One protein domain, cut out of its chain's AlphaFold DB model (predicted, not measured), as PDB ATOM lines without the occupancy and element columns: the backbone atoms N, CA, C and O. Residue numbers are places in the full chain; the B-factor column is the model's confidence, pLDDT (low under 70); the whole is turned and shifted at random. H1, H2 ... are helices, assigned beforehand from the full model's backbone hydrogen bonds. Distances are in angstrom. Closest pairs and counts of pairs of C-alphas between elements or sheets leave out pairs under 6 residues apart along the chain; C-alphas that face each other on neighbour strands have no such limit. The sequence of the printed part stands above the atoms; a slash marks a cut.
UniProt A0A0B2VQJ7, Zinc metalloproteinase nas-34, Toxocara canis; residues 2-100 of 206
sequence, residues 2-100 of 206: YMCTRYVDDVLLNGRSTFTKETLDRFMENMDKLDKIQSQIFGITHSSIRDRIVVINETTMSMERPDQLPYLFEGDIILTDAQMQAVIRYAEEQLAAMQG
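AT A GLANCE: This is residues 2 to 100 of the 206 residues of the protein "Zinc metalloproteinase nas-34" of Toxocara canis (UniProt A0A0B2VQJ7). Two long helices, H2 and H4, lie side by side and run the same way; short H1 and H3 lie on the side of H2 away from H4, and residues 58 to 64 stick out. The 99 printed residues, with four named helices in the order H1 H2 H3 H4 and no named strand, are all helix in class. The whole is compact, radius of gyration of the C-alphas 14.4 A, spanning 44 by 29 by 27 A.

HOW THE PARTS SIT: Start at H1, residues 3 to 13; it only just touches H2, residues 21 to 42, with 3 pairs of C-alphas within 8 A, Asp 9 and Lys 21 closest at 7.0 A. H3, residues 49 to 58, only just touches H2, also with 3 pairs, Asp 32 and Ile 49 closest at 6.1 A, about perpendicular at 80 degrees. H4, residues 81 to 98, touches H2 at a shallow tilt of 18 degrees, the C-alphas of Leu 34 and Ile 88 closest at 5.6 A. Every O i to N i+4 pair is within hydrogen-bond range in H2 and H4, 5 of 7 in H1 and 4 of 6 in H3.

IN THESE COORDINATES: Find C-alpha 3 at (-17.769, 169.380, 12.184), where H1 begins; H2 runs 31.2 A, and H4 runs 25.7 A to C-alpha 98 at (-49.521, 170.388, 34.050).

THE WHOLE: The printed part has no cut; the link from H3 to H4 is long, and pLDDT is under 70 at residues 2 to 19 and 52 to 64.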
ATOM      1  N   TYR A   2     -18.880 173.557  12.255       33.12
ATOM      2  CA  TYR A   2     -19.091 172.811  10.987       33.12
ATOM      3  C   TYR A   2     -18.829 171.290  11.033       33.12
ATOM      4  O   TYR A   2     -19.158 170.580  10.090       33.12
ATOM      5  N   MET A   3     -18.214 170.780  12.103       38.09
ATOM      6  CA  MET A   3     -17.769 169.380  12.184       38.09
ATOM      7  C   MET A   3     -18.862 168.431  12.713       38.09
ATOM      8  O   MET A   3     -18.845 167.248  12.405       38.09
ATOM      9  N   CYS A   4     -19.842 168.960  13.460       44.72
ATOM     10  CA  CYS A   4     -20.889 168.173  14.122       44.72
ATOM     11  C   CYS A   4     -22.075 167.829  13.204       44.72
ATOM     12  O   CYS A   4     -22.589 166.719  13.275       44.72
ATOM     13  N   THR A   5     -22.490 168.744  12.317       50.56
ATOM     14  CA  THR A   5     -23.496 168.458  11.273       50.56
ATOM     15  C   THR A   5     -23.015 167.348  10.349       50.56
ATOM     16  O   THR A   5     -23.763 166.433  10.042       50.56
ATOM     17  N   ARG A   6     -21.724 167.374  10.006       53.31
ATOM     18  CA  ARG A   6     -21.104 166.396   9.117       53.31
ATOM     19  C   ARG A   6     -21.144 164.962   9.663       53.31
ATOM     20  O   ARG A   6     -21.275 164.057   8.866       53.31
ATOM     21  N   TYR A   7     -21.095 164.736  10.981       57.75
ATOM     22  CA  TYR A   7     -21.093 163.377  11.549       57.75
ATOM     23  C   TYR A   7     -22.467 162.698  11.523       57.75
ATOM     24  O   TYR A   7     -22.550 161.537  11.152       57.75
ATOM     25  N   VAL A   8     -23.548 163.395  11.891       58.78
ATOM     26  CA  VAL A   8     -24.910 162.822  11.819       58.78
ATOM     27  C   VAL A   8     -25.307 162.613  10.362       58.78
ATOM     28  O   VAL A   8     -25.826 161.553  10.012       58.78
ATOM     29  N   ASP A   9     -24.972 163.590   9.512       63.16
ATOM     30  CA  ASP A   9     -25.070 163.467   8.062       63.16
ATOM     31  C   ASP A   9     -24.263 162.254   7.577       63.16
ATOM     32  O   ASP A   9     -24.784 161.437   6.836       63.16
ATOM     33  N   ASP A  10     -23.029 162.050   8.035       61.88
ATOM     34  CA  ASP A  10     -22.212 160.918   7.594       61.88
ATOM     35  C   ASP A  10     -22.718 159.567   8.147       61.88
ATOM     36  O   ASP A  10     -22.696 158.568   7.437       61.88
ATOM     37  N   VAL A  11     -23.211 159.505   9.385       61.88
ATOM     38  CA  VAL A  11     -23.695 158.269  10.028       61.88
ATOM     39  C   VAL A  11     -25.037 157.821   9.460       61.88
ATOM     40  O   VAL A  11     -25.234 156.619   9.264       61.88
ATOM     41  N   LEU A  12     -25.943 158.763   9.190       61.88
ATOM     42  CA  LEU A  12     -27.254 158.471   8.623       61.88
ATOM     43  C   LEU A  12     -27.200 158.537   7.091       61.88
ATOM     44  O   LEU A  12     -27.476 157.539   6.433       61.88
ATOM     45  N   LEU A  13     -26.756 159.628   6.471       58.38
ATOM     46  CA  LEU A  13     -26.783 159.756   5.005       58.38
ATOM     47  C   LEU A  13     -25.771 158.837   4.287       58.38
ATOM     48  O   LEU A  13     -26.107 158.337   3.212       58.38
ATOM     49  N   ASN A  14     -24.592 158.517   4.853       54.31
ATOM     50  CA  ASN A  14     -23.633 157.616   4.170       54.31
ATOM     51  C   ASN A  14     -23.900 156.112   4.395       54.31
ATOM     52  O   ASN A  14     -23.172 155.276   3.859       54.31
ATOM     53  N   GLY A  15     -24.946 155.744   5.146       51.22
ATOM     54  CA  GLY A  15     -25.292 154.352   5.468       51.22
ATOM     55  C   GLY A  15     -26.396 153.724   4.612       51.22
ATOM     56  O   GLY A  15     -26.849 152.633   4.942       51.22
ATOM     57  N   ARG A  16     -26.846 154.391   3.534       55.50
ATOM     58  CA  ARG A  16     -28.153 154.139   2.890       55.50
ATOM     59  C   ARG A  16     -29.291 154.356   3.892       55.50
ATOM     60  O   ARG A  16     -30.061 153.437   4.095       55.50
ATOM     61  N   SER A  17     -29.386 155.516   4.542       57.16
ATOM     62  CA  SER A  17     -30.537 155.832   5.405       57.16
ATOM     63  C   SER A  17     -31.776 156.236   4.604       57.16
ATOM     64  O   SER A  17     -31.696 156.627   3.440       57.16
ATOM     65  N   THR A  18     -32.928 156.163   5.270       63.75
ATOM     66  CA  THR A  18     -34.253 156.550   4.772       63.75
ATOM     67  C   THR A  18     -34.376 158.072   4.618       63.75
ATOM     68  O   THR A  18     -35.305 158.559   3.975       63.75
ATOM     69  N   PHE A  19     -33.440 158.838   5.183       69.94
ATOM     70  CA  PHE A  19     -33.449 160.295   5.142       69.94
ATOM     71  C   PHE A  19     -32.695 160.879   3.933       69.94
ATOM     72  O   PHE A  19     -31.567 160.495   3.634       69.94
ATOM     73  N   THR A  20     -33.277 161.903   3.300       75.62
ATOM     74  CA  THR A  20     -32.511 162.971   2.632       75.62
ATOM     75  C   THR A  20     -31.969 163.949   3.673       75.62
ATOM     76  O   THR A  20     -32.483 164.010   4.792       75.62
ATOM     77  N   LYS A  21     -30.992 164.781   3.297       76.44
ATOM     78  CA  LYS A  21     -30.447 165.812   4.189       76.44
ATOM     79  C   LYS A  21     -31.535 166.716   4.780       76.44
ATOM     80  O   LYS A  21     -31.589 166.910   5.986       76.44
ATOM     81  N   GLU A  22     -32.457 167.193   3.950       81.38
ATOM     82  CA  GLU A  22     -33.546 168.073   4.385       81.38
ATOM     83  C   GLU A  22     -34.513 167.361   5.338       81.38
ATOM     84  O   GLU A  22     -35.024 167.962   6.285       81.38
ATOM     85  N   THR A  23     -34.799 166.078   5.088       82.44
ATOM     86  CA  THR A  23     -35.656 165.286   5.984       82.44
ATOM     87  C   THR A  23     -34.958 164.965   7.303       82.44
ATOM     88  O   THR A  23     -35.620 164.953   8.337       82.44
ATOM     89  N   LEU A  24     -33.636 164.771   7.283       83.81
ATOM     90  CA  LEU A  24     -32.832 164.536   8.475       83.81
ATOM     91  C   LEU A  24     -32.779 165.785   9.356       83.81
ATOM     92  O   LEU A  24     -33.064 165.698  10.546       83.81
ATOM     93  N   ASP A  25     -32.487 166.951   8.777       85.44
ATOM     94  CA  ASP A  25     -32.458 168.218   9.513       85.44
ATOM     95  C   ASP A  25     -33.803 168.481  10.204       85.44
ATOM     96  O   ASP A  25     -33.853 168.723  11.412       85.44
ATOM     97  N   ARG A  26     -34.912 168.322   9.469       88.75
ATOM     98  CA  ARG A  26     -36.264 168.467  10.026       88.75
ATOM     99  C   ARG A  26     -36.562 167.443  11.126       88.75
ATOM    100  O   ARG A  26     -37.204 167.782  12.121       88.75
ATOM    101  N   PHE A  27     -36.134 166.195  10.955       89.25
ATOM    102  CA  PHE A  27     -36.301 165.158  11.972       89.25
ATOM    103  C   PHE A  27     -35.562 165.530  13.263       89.25
ATOM    104  O   PHE A  27     -36.161 165.510  14.338       89.25
ATOM    105  N   MET A  28     -34.305 165.963  13.154       87.56
ATOM    106  CA  MET A  28     -33.483 166.377  14.293       87.56
ATOM    107  C   MET A  28     -34.048 167.610  15.008       87.56
ATOM    108  O   MET A  28     -34.053 167.655  16.236       87.56
ATOM    109  N   GLU A  29     -34.555 168.597  14.266       90.12
ATOM    110  CA  GLU A  29     -35.225 169.770  14.843       90.12
ATOM    111  C   GLU A  29     -36.477 169.384  15.638       90.12
ATOM    112  O   GLU A  29     -36.700 169.881  16.744       90.12
ATOM    113  N   ASN A  30     -37.289 168.473  15.100       91.88
ATOM    114  CA  ASN A  30     -38.475 167.984  15.791       91.88
ATOM    115  C   ASN A  30     -38.121 167.156  17.036       91.88
ATOM    116  O   ASN A  30     -38.782 167.302  18.063       91.88
ATOM    117  N   MET A  31     -37.071 166.336  16.968       90.88
ATOM    118  CA  MET A  31     -36.565 165.597  18.124       90.88
ATOM    119  C   MET A  31     -36.083 166.544  19.233       90.88
ATOM    120  O   MET A  31     -36.456 166.363  20.388       90.88
ATOM    121  N   ASP A  32     -35.331 167.597  18.897       91.25
ATOM    122  CA  ASP A  32     -34.883 168.607  19.872       91.25
ATOM    123  C   ASP A  32     -36.072 169.384  20.468       91.25
ATOM    124  O   ASP A  32     -36.115 169.669  21.664       91.25
ATOM    125  N   LYS A  33     -37.100 169.676  19.659       92.62
ATOM    126  CA  LYS A  33     -38.356 170.256  20.158       92.62
ATOM    127  C   LYS A  33     -39.043 169.330  21.166       92.62
ATOM    128  O   LYS A  33     -39.508 169.808  22.202       92.62
ATOM    129  N   LEU A  34     -39.124 168.034  20.869       91.81
ATOM    130  CA  LEU A  34     -39.726 167.048  21.762       91.81
ATOM    131  C   LEU A  34     -38.944 166.928  23.078       91.81
ATOM    132  O   LEU A  34     -39.557 166.994  24.145       91.81
ATOM    133  N   ASP A  35     -37.614 166.837  23.009       90.12
ATOM    134  CA  ASP A  35     -36.736 166.721  24.180       90.12
ATOM    135  C   ASP A  35     -36.868 167.938  25.111       90.12
ATOM    136  O   ASP A  35     -36.953 167.794  26.333       90.12
ATOM    137  N   LYS A  36     -37.013 169.149  24.549       92.12
ATOM    138  CA  LYS A  36     -37.316 170.372  25.319       92.12
ATOM    139  C   LYS A  36     -38.623 170.268  26.096       92.12
ATOM    140  O   LYS A  36     -38.662 170.632  27.272       92.12
ATOM    141  N   ILE A  37     -39.692 169.797  25.455       91.19
ATOM    142  CA  ILE A  37     -41.008 169.664  26.095       91.19
ATOM    143  C   ILE A  37     -40.943 168.606  27.200       91.19
ATOM    144  O   ILE A  37     -41.388 168.853  28.320       91.19
ATOM    145  N   GLN A  38     -40.348 167.447  26.916       90.44
ATOM    146  CA  GLN A  38     -40.192 166.373  27.896       90.44
ATOM    147  C   GLN A  38     -39.330 166.814  29.083       90.44
ATOM    148  O   GLN A  38     -39.701 166.567  30.229       90.44
ATOM    149  N   SER A  39     -38.247 167.552  28.840       91.31
ATOM    150  CA  SER A  39     -37.403 168.103  29.904       91.31
ATOM    151  C   SER A  39     -38.183 169.012  30.857       91.31
ATOM    152  O   SER A  39     -38.003 168.937  32.071       91.31
ATOM    153  N   GLN A  40     -39.109 169.823  30.330       92.19
ATOM    154  CA  GLN A  40     -40.004 170.654  31.143       92.19
ATOM    155  C   GLN A  40     -41.017 169.825  31.943       92.19
ATOM    156  O   GLN A  40     -41.285 170.156  33.096       92.19
ATOM    157  N   ILE A  41     -41.558 168.753  31.356       88.88
ATOM    158  CA  ILE A  41     -42.492 167.829  32.021       88.88
ATOM    159  C   ILE A  41     -41.810 167.100  33.187       88.88
ATOM    160  O   ILE A  41     -42.390 166.985  34.265       88.88
ATOM    161  N   PHE A  42     -40.584 166.610  32.984       89.81
ATOM    162  CA  PHE A  42     -39.848 165.823  33.979       89.81
ATOM    163  C   PHE A  42     -38.994 166.663  34.938       89.81
ATOM    164  O   PHE A  42     -38.446 166.121  35.895       89.81
ATOM    165  N   GLY A  43     -38.871 167.974  34.709       87.31
ATOM    166  CA  GLY A  43     -38.063 168.864  35.546       87.31
ATOM    167  C   GLY A  43     -36.555 168.608  35.446       87.31
ATOM    168  O   GLY A  43     -35.836 168.819  36.422       87.31
ATOM    169  N   ILE A  44     -36.073 168.142  34.291       89.19
ATOM    170  CA  ILE A  44     -34.652 167.857  34.039       89.19
ATOM    171  C   ILE A  44     -34.012 168.940  33.161       89.19
ATOM    172  O   ILE A  44     -34.691 169.655  32.423       89.19
ATOM    173  N   THR A  45     -32.687 169.086  33.244       84.25
ATOM    174  CA  THR A  45     -31.942 170.028  32.398       84.25
ATOM    175  C   THR A  45     -31.896 169.522  30.959       84.25
ATOM    176  O   THR A  45     -31.392 168.434  30.701       84.25
ATOM    177  N   HIS A  46     -32.377 170.339  30.024       83.31
ATOM    178  CA  HIS A  46     -32.297 170.042  28.598       83.31
ATOM    179  C   HIS A  46     -30.879 170.289  28.065       83.31
ATOM    180  O   HIS A  46     -30.353 171.398  28.176       83.31
ATOM    181  N   SER A  47     -30.301 169.281  27.421       77.69
ATOM    182  CA  SER A  47     -29.090 169.394  26.600       77.69
ATOM    183  C   SER A  47     -29.471 169.110  25.157       77.69
ATOM    184  O   SER A  47     -30.113 168.089  24.920       77.69
ATOM    185  N   SER A  48     -29.062 169.952  24.201       77.50
ATOM    186  CA  SER A  48     -29.450 169.707  22.811       77.50
ATOM    187  C   SER A  48     -28.943 168.346  22.339       77.50
ATOM    188  O   SER A  48     -27.864 167.885  22.732       77.50
ATOM    189  N   ILE A  49     -29.707 167.706  21.455       74.44
ATOM    190  CA  ILE A  49     -29.329 166.403  20.890       74.44
ATOM    191  C   ILE A  49     -27.951 166.490  20.220       74.44
ATOM    192  O   ILE A  49     -27.141 165.571  20.324       74.44
ATOM    193  N   ARG A  50     -27.645 167.634  19.595       71.00
ATOM    194  CA  ARG A  50     -26.341 167.891  18.973       71.00
ATOM    195  C   ARG A  50     -25.205 167.884  19.996       71.00
ATOM    196  O   ARG A  50     -24.177 167.273  19.726       71.00
ATOM    197  N   ASP A  51     -25.400 168.482  21.169       71.06
ATOM    198  CA  ASP A  51     -24.378 168.505  22.224       71.06
ATOM    199  C   ASP A  51     -24.114 167.099  22.782       71.06
ATOM    200  O   ASP A  51     -22.965 166.716  22.997       71.06
ATOM    201  N   ARG A  52     -25.167 166.284  22.941       68.50
ATOM    202  CA  ARG A  52     -25.048 164.887  23.400       68.50
ATOM    203  C   ARG A  52     -24.253 164.019  22.421       68.50
ATOM    204  O   ARG A  52     -23.475 163.170  22.849       68.50
ATOM    205  N   ILE A  53     -24.416 164.245  21.119       67.94
ATOM    206  CA  ILE A  53     -23.688 163.511  20.072       67.94
ATOM    207  C   ILE A  53     -22.186 163.831  20.099       67.94
ATOM    208  O   ILE A  53     -21.370 162.938  19.880       67.94
ATOM    209  N   VAL A  54     -21.799 165.075  20.407       61.88
ATOM    210  CA  VAL A  54     -20.380 165.471  20.507       61.88
ATOM    211  C   VAL A  54     -19.664 164.699  21.618       61.88
ATOM    212  O   VAL A  54     -18.570 164.188  21.393       61.88
ATOM    213  N   VAL A  55     -20.304 164.540  22.780       57.75
ATOM    214  CA  VAL A  55     -19.729 163.822  23.932       57.75
ATOM    215  C   VAL A  55     -19.448 162.347  23.609       57.75
ATOM    216  O   VAL A  55     -18.435 161.793  24.038       57.75
ATOM    217  N   ILE A  56     -20.289 161.705  22.793       58.66
ATOM    218  CA  ILE A  56     -20.097 160.303  22.381       58.66
ATOM    219  C   ILE A  56     -18.827 160.133  21.535       58.66
ATOM    220  O   ILE A  56     -18.132 159.125  21.662       58.66
ATOM    221  N   ASN A  57     -18.477 161.133  20.721       55.16
ATOM    222  CA  ASN A  57     -17.267 161.096  19.899       55.16
ATOM    223  C   ASN A  57     -15.974 161.275  20.713       55.16
ATOM    224  O   ASN A  57     -14.941 160.735  20.322       55.16
ATOM    225  N   GLU A  58     -16.008 161.994  21.839       53.56
ATOM    226  CA  GLU A  58     -14.818 162.225  22.677       53.56
ATOM    227  C   GLU A  58     -14.528 161.075  23.656       53.56
ATOM    228  O   GLU A  58     -13.374 160.867  24.030       53.56
ATOM    229  N   THR A  59     -15.542 160.292  24.041       50.28
ATOM    230  CA  THR A  59     -15.439 159.362  25.186       50.28
ATOM    231  C   THR A  59     -15.397 157.876  24.825       50.28
ATOM    232  O   THR A  59     -15.564 157.045  25.708       50.28
ATOM    233  N   THR A  60     -15.096 157.519  23.573       48.91
ATOM    234  CA  THR A  60     -15.152 156.155  23.004       48.91
ATOM    235  C   THR A  60     -16.572 155.682  22.665       48.91
ATOM    236  O   THR A  60     -17.450 155.567  23.517       48.91
ATOM    237  N   MET A  61     -16.779 155.363  21.380       46.06
ATOM    238  CA  MET A  61     -17.919 154.594  20.874       46.06
ATOM    239  C   MET A  61     -17.852 153.167  21.426       46.06
ATOM    240  O   MET A  61     -17.478 152.222  20.731       46.06
ATOM    241  N   SER A  62     -18.216 152.990  22.688       44.06
ATOM    242  CA  SER A  62     -18.675 151.688  23.136       44.06
ATOM    243  C   SER A  62     -20.050 151.475  22.497       44.06
ATOM    244  O   SER A  62     -21.049 152.081  22.877       44.06
ATOM    245  N   MET A  63     -20.094 150.656  21.446       57.22
ATOM    246  CA  MET A  63     -21.327 150.080  20.901       57.22
ATOM    247  C   MET A  63     -21.919 149.072  21.905       57.22
ATOM    248  O   MET A  63     -22.192 147.929  21.557       57.22
ATOM    249  N   GLU A  64     -22.047 149.452  23.177       64.19
ATOM    250  CA  GLU A  64     -22.613 148.578  24.206       64.19
ATOM    251  C   GLU A  64     -24.124 148.422  24.029       64.19
ATOM    252  O   GLU A  64     -24.684 147.417  24.461       64.19
ATOM    253  N   ARG A  65     -24.778 149.395  23.379       81.44
ATOM    254  CA  ARG A  65     -26.229 149.431  23.157       81.44
ATOM    255  C   ARG A  65     -26.560 149.996  21.772       81.44
ATOM    256  O   ARG A  65     -26.856 151.185  21.649       81.44
ATOM    257  N   PRO A  66     -26.416 149.188  20.707       84.31
ATOM    258  CA  PRO A  66     -26.662 149.626  19.331       84.31
ATOM    259  C   PRO A  66     -28.126 150.025  19.060       84.31
ATOM    260  O   PRO A  66     -28.392 150.665  18.050       84.31
ATOM    261  N   ASP A  67     -29.030 149.678  19.971       83.44
ATOM    262  CA  ASP A  67     -30.460 149.997  20.062       83.44
ATOM    263  C   ASP A  67     -30.764 151.300  20.839       83.44
ATOM    264  O   ASP A  67     -31.917 151.684  20.988       83.44
ATOM    265  N   GLN A  68     -29.754 152.000  21.373       86.69
ATOM    266  CA  GLN A  68     -29.943 153.226  22.172       86.69
ATOM    267  C   GLN A  68     -29.299 154.444  21.510       86.69
ATOM    268  O   GLN A  68     -28.473 155.149  22.100       86.69
ATOM    269  N   LEU A  69     -29.677 154.702  20.261       83.56
ATOM    270  CA  LEU A  69     -29.198 155.845  19.496       83.56
ATOM    271  C   LEU A  69     -29.848 157.138  20.018       83.56
ATOM    272  O   LEU A  69     -31.058 157.324  19.908       83.56
ATOM    273  N   PRO A  70     -29.064 158.099  20.539       81.75
ATOM    274  CA  PRO A  70     -29.585 159.274  21.255       81.75
ATOM    275  C   PRO A  70     -30.334 160.271  20.363       81.75
ATOM    276  O   PRO A  70     -30.889 161.248  20.863       81.75
ATOM    277  N   TYR A  71     -30.281 160.072  19.050       80.19
ATOM    278  CA  TYR A  71     -30.905 160.917  18.042       80.19
ATOM    279  C   TYR A  71     -32.162 160.294  17.433       80.19
ATOM    280  O   TYR A  71     -32.832 160.973  16.661       80.19
ATOM    281  N   LEU A  72     -32.490 159.041  17.757       87.69
ATOM    282  CA  LEU A  72     -33.742 158.405  17.354       87.69
ATOM    283  C   LEU A  72     -34.770 158.484  18.480       87.69
ATOM    284  O   LEU A  72     -34.430 158.660  19.651       87.69
ATOM    285  N   PHE A  73     -36.047 158.374  18.121       90.38
ATOM    286  CA  PHE A  73     -37.105 158.295  19.117       90.38
ATOM    287  C   PHE A  73     -36.963 156.977  19.884       90.38
ATOM    288  O   PHE A  73     -36.709 155.952  19.266       90.38
ATOM    289  N   GLU A  74     -37.049 157.019  21.217       89.44
ATOM    290  CA  GLU A  74     -36.868 155.856  22.112       89.44
ATOM    291  C   GLU A  74     -35.546 155.064  21.958       89.44
ATOM    292  O   GLU A  74     -35.313 154.128  22.714       89.44
ATOM    293  N   GLY A  75     -34.621 155.520  21.108       89.31
ATOM    294  CA  GLY A  75     -33.312 154.906  20.873       89.31
ATOM    295  C   GLY A  75     -33.177 154.200  19.522       89.31
ATOM    296  O   GLY A  75     -32.081 154.142  18.975       89.31
ATOM    297  N   ASP A  76     -34.276 153.742  18.940       91.62
ATOM    298  CA  ASP A  76     -34.291 152.804  17.808       91.62
ATOM    299  C   ASP A  76     -35.430 153.079  16.809       91.62
ATOM    300  O   ASP A  76     -35.548 152.417  15.779       91.62
ATOM    301  N   ILE A  77     -36.266 154.091  17.054       91.88
ATOM    302  CA  ILE A  77     -37.432 154.368  16.219       91.88
ATOM    303  C   ILE A  77     -37.217 155.587  15.321       91.88
ATOM    304  O   ILE A  77     -36.975 156.718  15.759       91.88
ATOM    305  N   ILE A  78     -37.438 155.367  14.023       90.31
ATOM    306  CA  ILE A  78     -37.584 156.420  13.021       90.31
ATOM    307  C   ILE A  78     -39.071 156.739  12.834       90.31
ATOM    308  O   ILE A  78     -39.834 155.976  12.233       90.31
ATOM    309  N   LEU A  79     -39.488 157.915  13.300       89.06
ATOM    310  CA  LEU A  79     -40.840 158.431  13.079       89.06
ATOM    311  C   LEU A  79     -40.945 159.176  11.744       89.06
ATOM    312  O   LEU A  79     -40.095 159.991  11.392       89.06
ATOM    313  N   THR A  80     -42.052 158.961  11.034       87.19
ATOM    314  CA  THR A  80     -42.474 159.856   9.945       87.19
ATOM    315  C   THR A  80     -42.819 161.244  10.486       87.19
ATOM    316  O   THR A  80     -43.190 161.386  11.652       87.19
ATOM    317  N   ASP A  81     -42.806 162.270   9.629       86.88
ATOM    318  CA  ASP A  81     -43.195 163.633  10.023       86.88
ATOM    319  C   ASP A  81     -44.580 163.668  10.695       86.88
ATOM    320  O   ASP A  81     -44.767 164.320  11.719       86.88
ATOM    321  N   ALA A  82     -45.554 162.927  10.158       85.69
ATOM    322  CA  ALA A  82     -46.903 162.876  10.714       85.69
ATOM    323  C   ALA A  82     -46.941 162.226  12.108       85.69
ATOM    324  O   ALA A  82     -47.640 162.721  12.995       85.69
ATOM    325  N   GLN A  83     -46.183 161.141  12.310       87.94
ATOM    326  CA  GLN A  83     -46.054 160.499  13.620       87.94
ATOM    327  C   GLN A  83     -45.365 161.440  14.612       87.94
ATOM    328  O   GLN A  83     -45.892 161.672  15.696       87.94
ATOM    329  N   MET A  84     -44.257 162.062  14.209       90.00
ATOM    330  CA  MET A  84     -43.510 163.015  15.025       90.00
ATOM    331  C   MET A  84     -44.381 164.190  15.492       90.00
ATOM    332  O   MET A  84     -44.418 164.506  16.679       90.00
ATOM    333  N   GLN A  85     -45.154 164.801  14.589       89.69
ATOM    334  CA  GLN A  85     -46.072 165.883  14.958       89.69
ATOM    335  C   GLN A  85     -47.162 165.421  15.933       89.69
ATOM    336  O   GLN A  85     -47.566 166.184  16.810       89.69
ATOM    337  N   ALA A  86     -47.639 164.179  15.812       87.81
ATOM    338  CA  ALA A  86     -48.593 163.623  16.767       87.81
ATOM    339  C   ALA A  86     -47.969 163.446  18.163       87.81
ATOM    340  O   ALA A  86     -48.620 163.789  19.151       87.81
ATOM    341  N   VAL A  87     -46.717 162.977  18.242       89.75
ATOM    342  CA  VAL A  87     -45.973 162.848  19.507       89.75
ATOM    343  C   VAL A  87     -45.730 164.214  20.146       89.75
ATOM    344  O   VAL A  87     -46.038 164.401  21.323       89.75
ATOM    345  N   ILE A  88     -45.248 165.188  19.371       91.50
ATOM    346  CA  ILE A  88     -45.010 166.555  19.855       91.50
ATOM    347  C   ILE A  88     -46.305 167.170  20.375       91.50
ATOM    348  O   ILE A  88     -46.325 167.676  21.493       91.50
ATOM    349  N   ARG A  89     -47.403 167.081  19.610       89.06
ATOM    350  CA  ARG A  89     -48.703 167.612  20.035       89.06
ATOM    351  C   ARG A  89     -49.159 166.988  21.352       89.06
ATOM    352  O   ARG A  89     -49.605 167.708  22.237       89.06
ATOM    353  N   TYR A  90     -49.025 165.671  21.494       86.88
ATOM    354  CA  TYR A  90     -49.367 164.996  22.742       86.88
ATOM    355  C   TYR A  90     -48.515 165.508  23.913       86.88
ATOM    356  O   TYR A  90     -49.050 165.822  24.971       86.88
ATOM    357  N   ALA A  91     -47.203 165.665  23.726       90.19
ATOM    358  CA  ALA A  91     -46.328 166.216  24.760       90.19
ATOM    359  C   ALA A  91     -46.701 167.670  25.129       90.19
ATOM    360  O   ALA A  91     -46.735 168.016  26.310       90.19
ATOM    361  N   GLU A  92     -47.034 168.512  24.146       90.88
ATOM    362  CA  GLU A  92     -47.505 169.888  24.369       90.88
ATOM    363  C   GLU A  92     -48.818 169.921  25.170       90.88
ATOM    364  O   GLU A  92     -48.948 170.719  26.102       90.88
ATOM    365  N   GLU A  93     -49.773 169.039  24.850       87.62
ATOM    366  CA  GLU A  93     -51.040 168.881  25.580       87.62
ATOM    367  C   GLU A  93     -50.789 168.498  27.051       87.62
ATOM    368  O   GLU A  93     -51.358 169.107  27.961       87.62
ATOM    369  N   GLN A  94     -49.873 167.556  27.302       88.25
ATOM    370  CA  GLN A  94     -49.500 167.133  28.657       88.25
ATOM    371  C   GLN A  94     -48.845 168.264  29.458       88.25
ATOM    372  O   GLN A  94     -49.204 168.498  30.615       88.25
ATOM    373  N   LEU A  95     -47.926 169.011  28.840       89.81
ATOM    374  CA  LEU A  95     -47.298 170.169  29.469       89.81
ATOM    375  C   LEU A  95     -48.330 171.266  29.784       89.81
ATOM    376  O   LEU A  95     -48.304 171.853  30.866       89.81
ATOM    377  N   ALA A  96     -49.264 171.538  28.867       88.94
ATOM    378  CA  ALA A  96     -50.327 172.517  29.079       88.94
ATOM    379  C   ALA A  96     -51.256 172.118  30.238       88.94
ATOM    380  O   ALA A  96     -51.611 172.974  31.056       88.94
ATOM    381  N   ALA A  97     -51.595 170.829  30.340       87.00
ATOM    382  CA  ALA A  97     -52.379 170.283  31.443       87.00
ATOM    383  C   ALA A  97     -51.655 170.437  32.792       87.00
ATOM    384  O   ALA A  97     -52.266 170.888  33.761       87.00
ATOM    385  N   MET A  98     -50.345 170.157  32.851       84.94
ATOM    386  CA  MET A  98     -49.521 170.388  34.050       84.94
ATOM    387  C   MET A  98     -49.463 171.867  34.458       84.94
ATOM    388  O   MET A  98     -49.437 172.182  35.644       84.94
ATOM    389  N   GLN A  99     -49.485 172.783  33.487       89.06
ATOM    390  CA  GLN A  99     -49.498 174.231  33.722       89.06
ATOM    391  C   GLN A  99     -50.890 174.789  34.075       89.06
ATOM    392  O   GLN A  99     -51.040 176.002  34.223       89.06
ATOM    393  N   GLY A 100     -51.923 173.944  34.178       80.75
ATOM    394  CA  GLY A 100     -53.284 174.373  34.506       80.75
ATOM    395  C   GLY A 100     -53.956 175.220  33.419       80.75
ATOM    396  O   GLY A 100     -54.937 175.917  33.692       80.75
TER     397      GLY A 100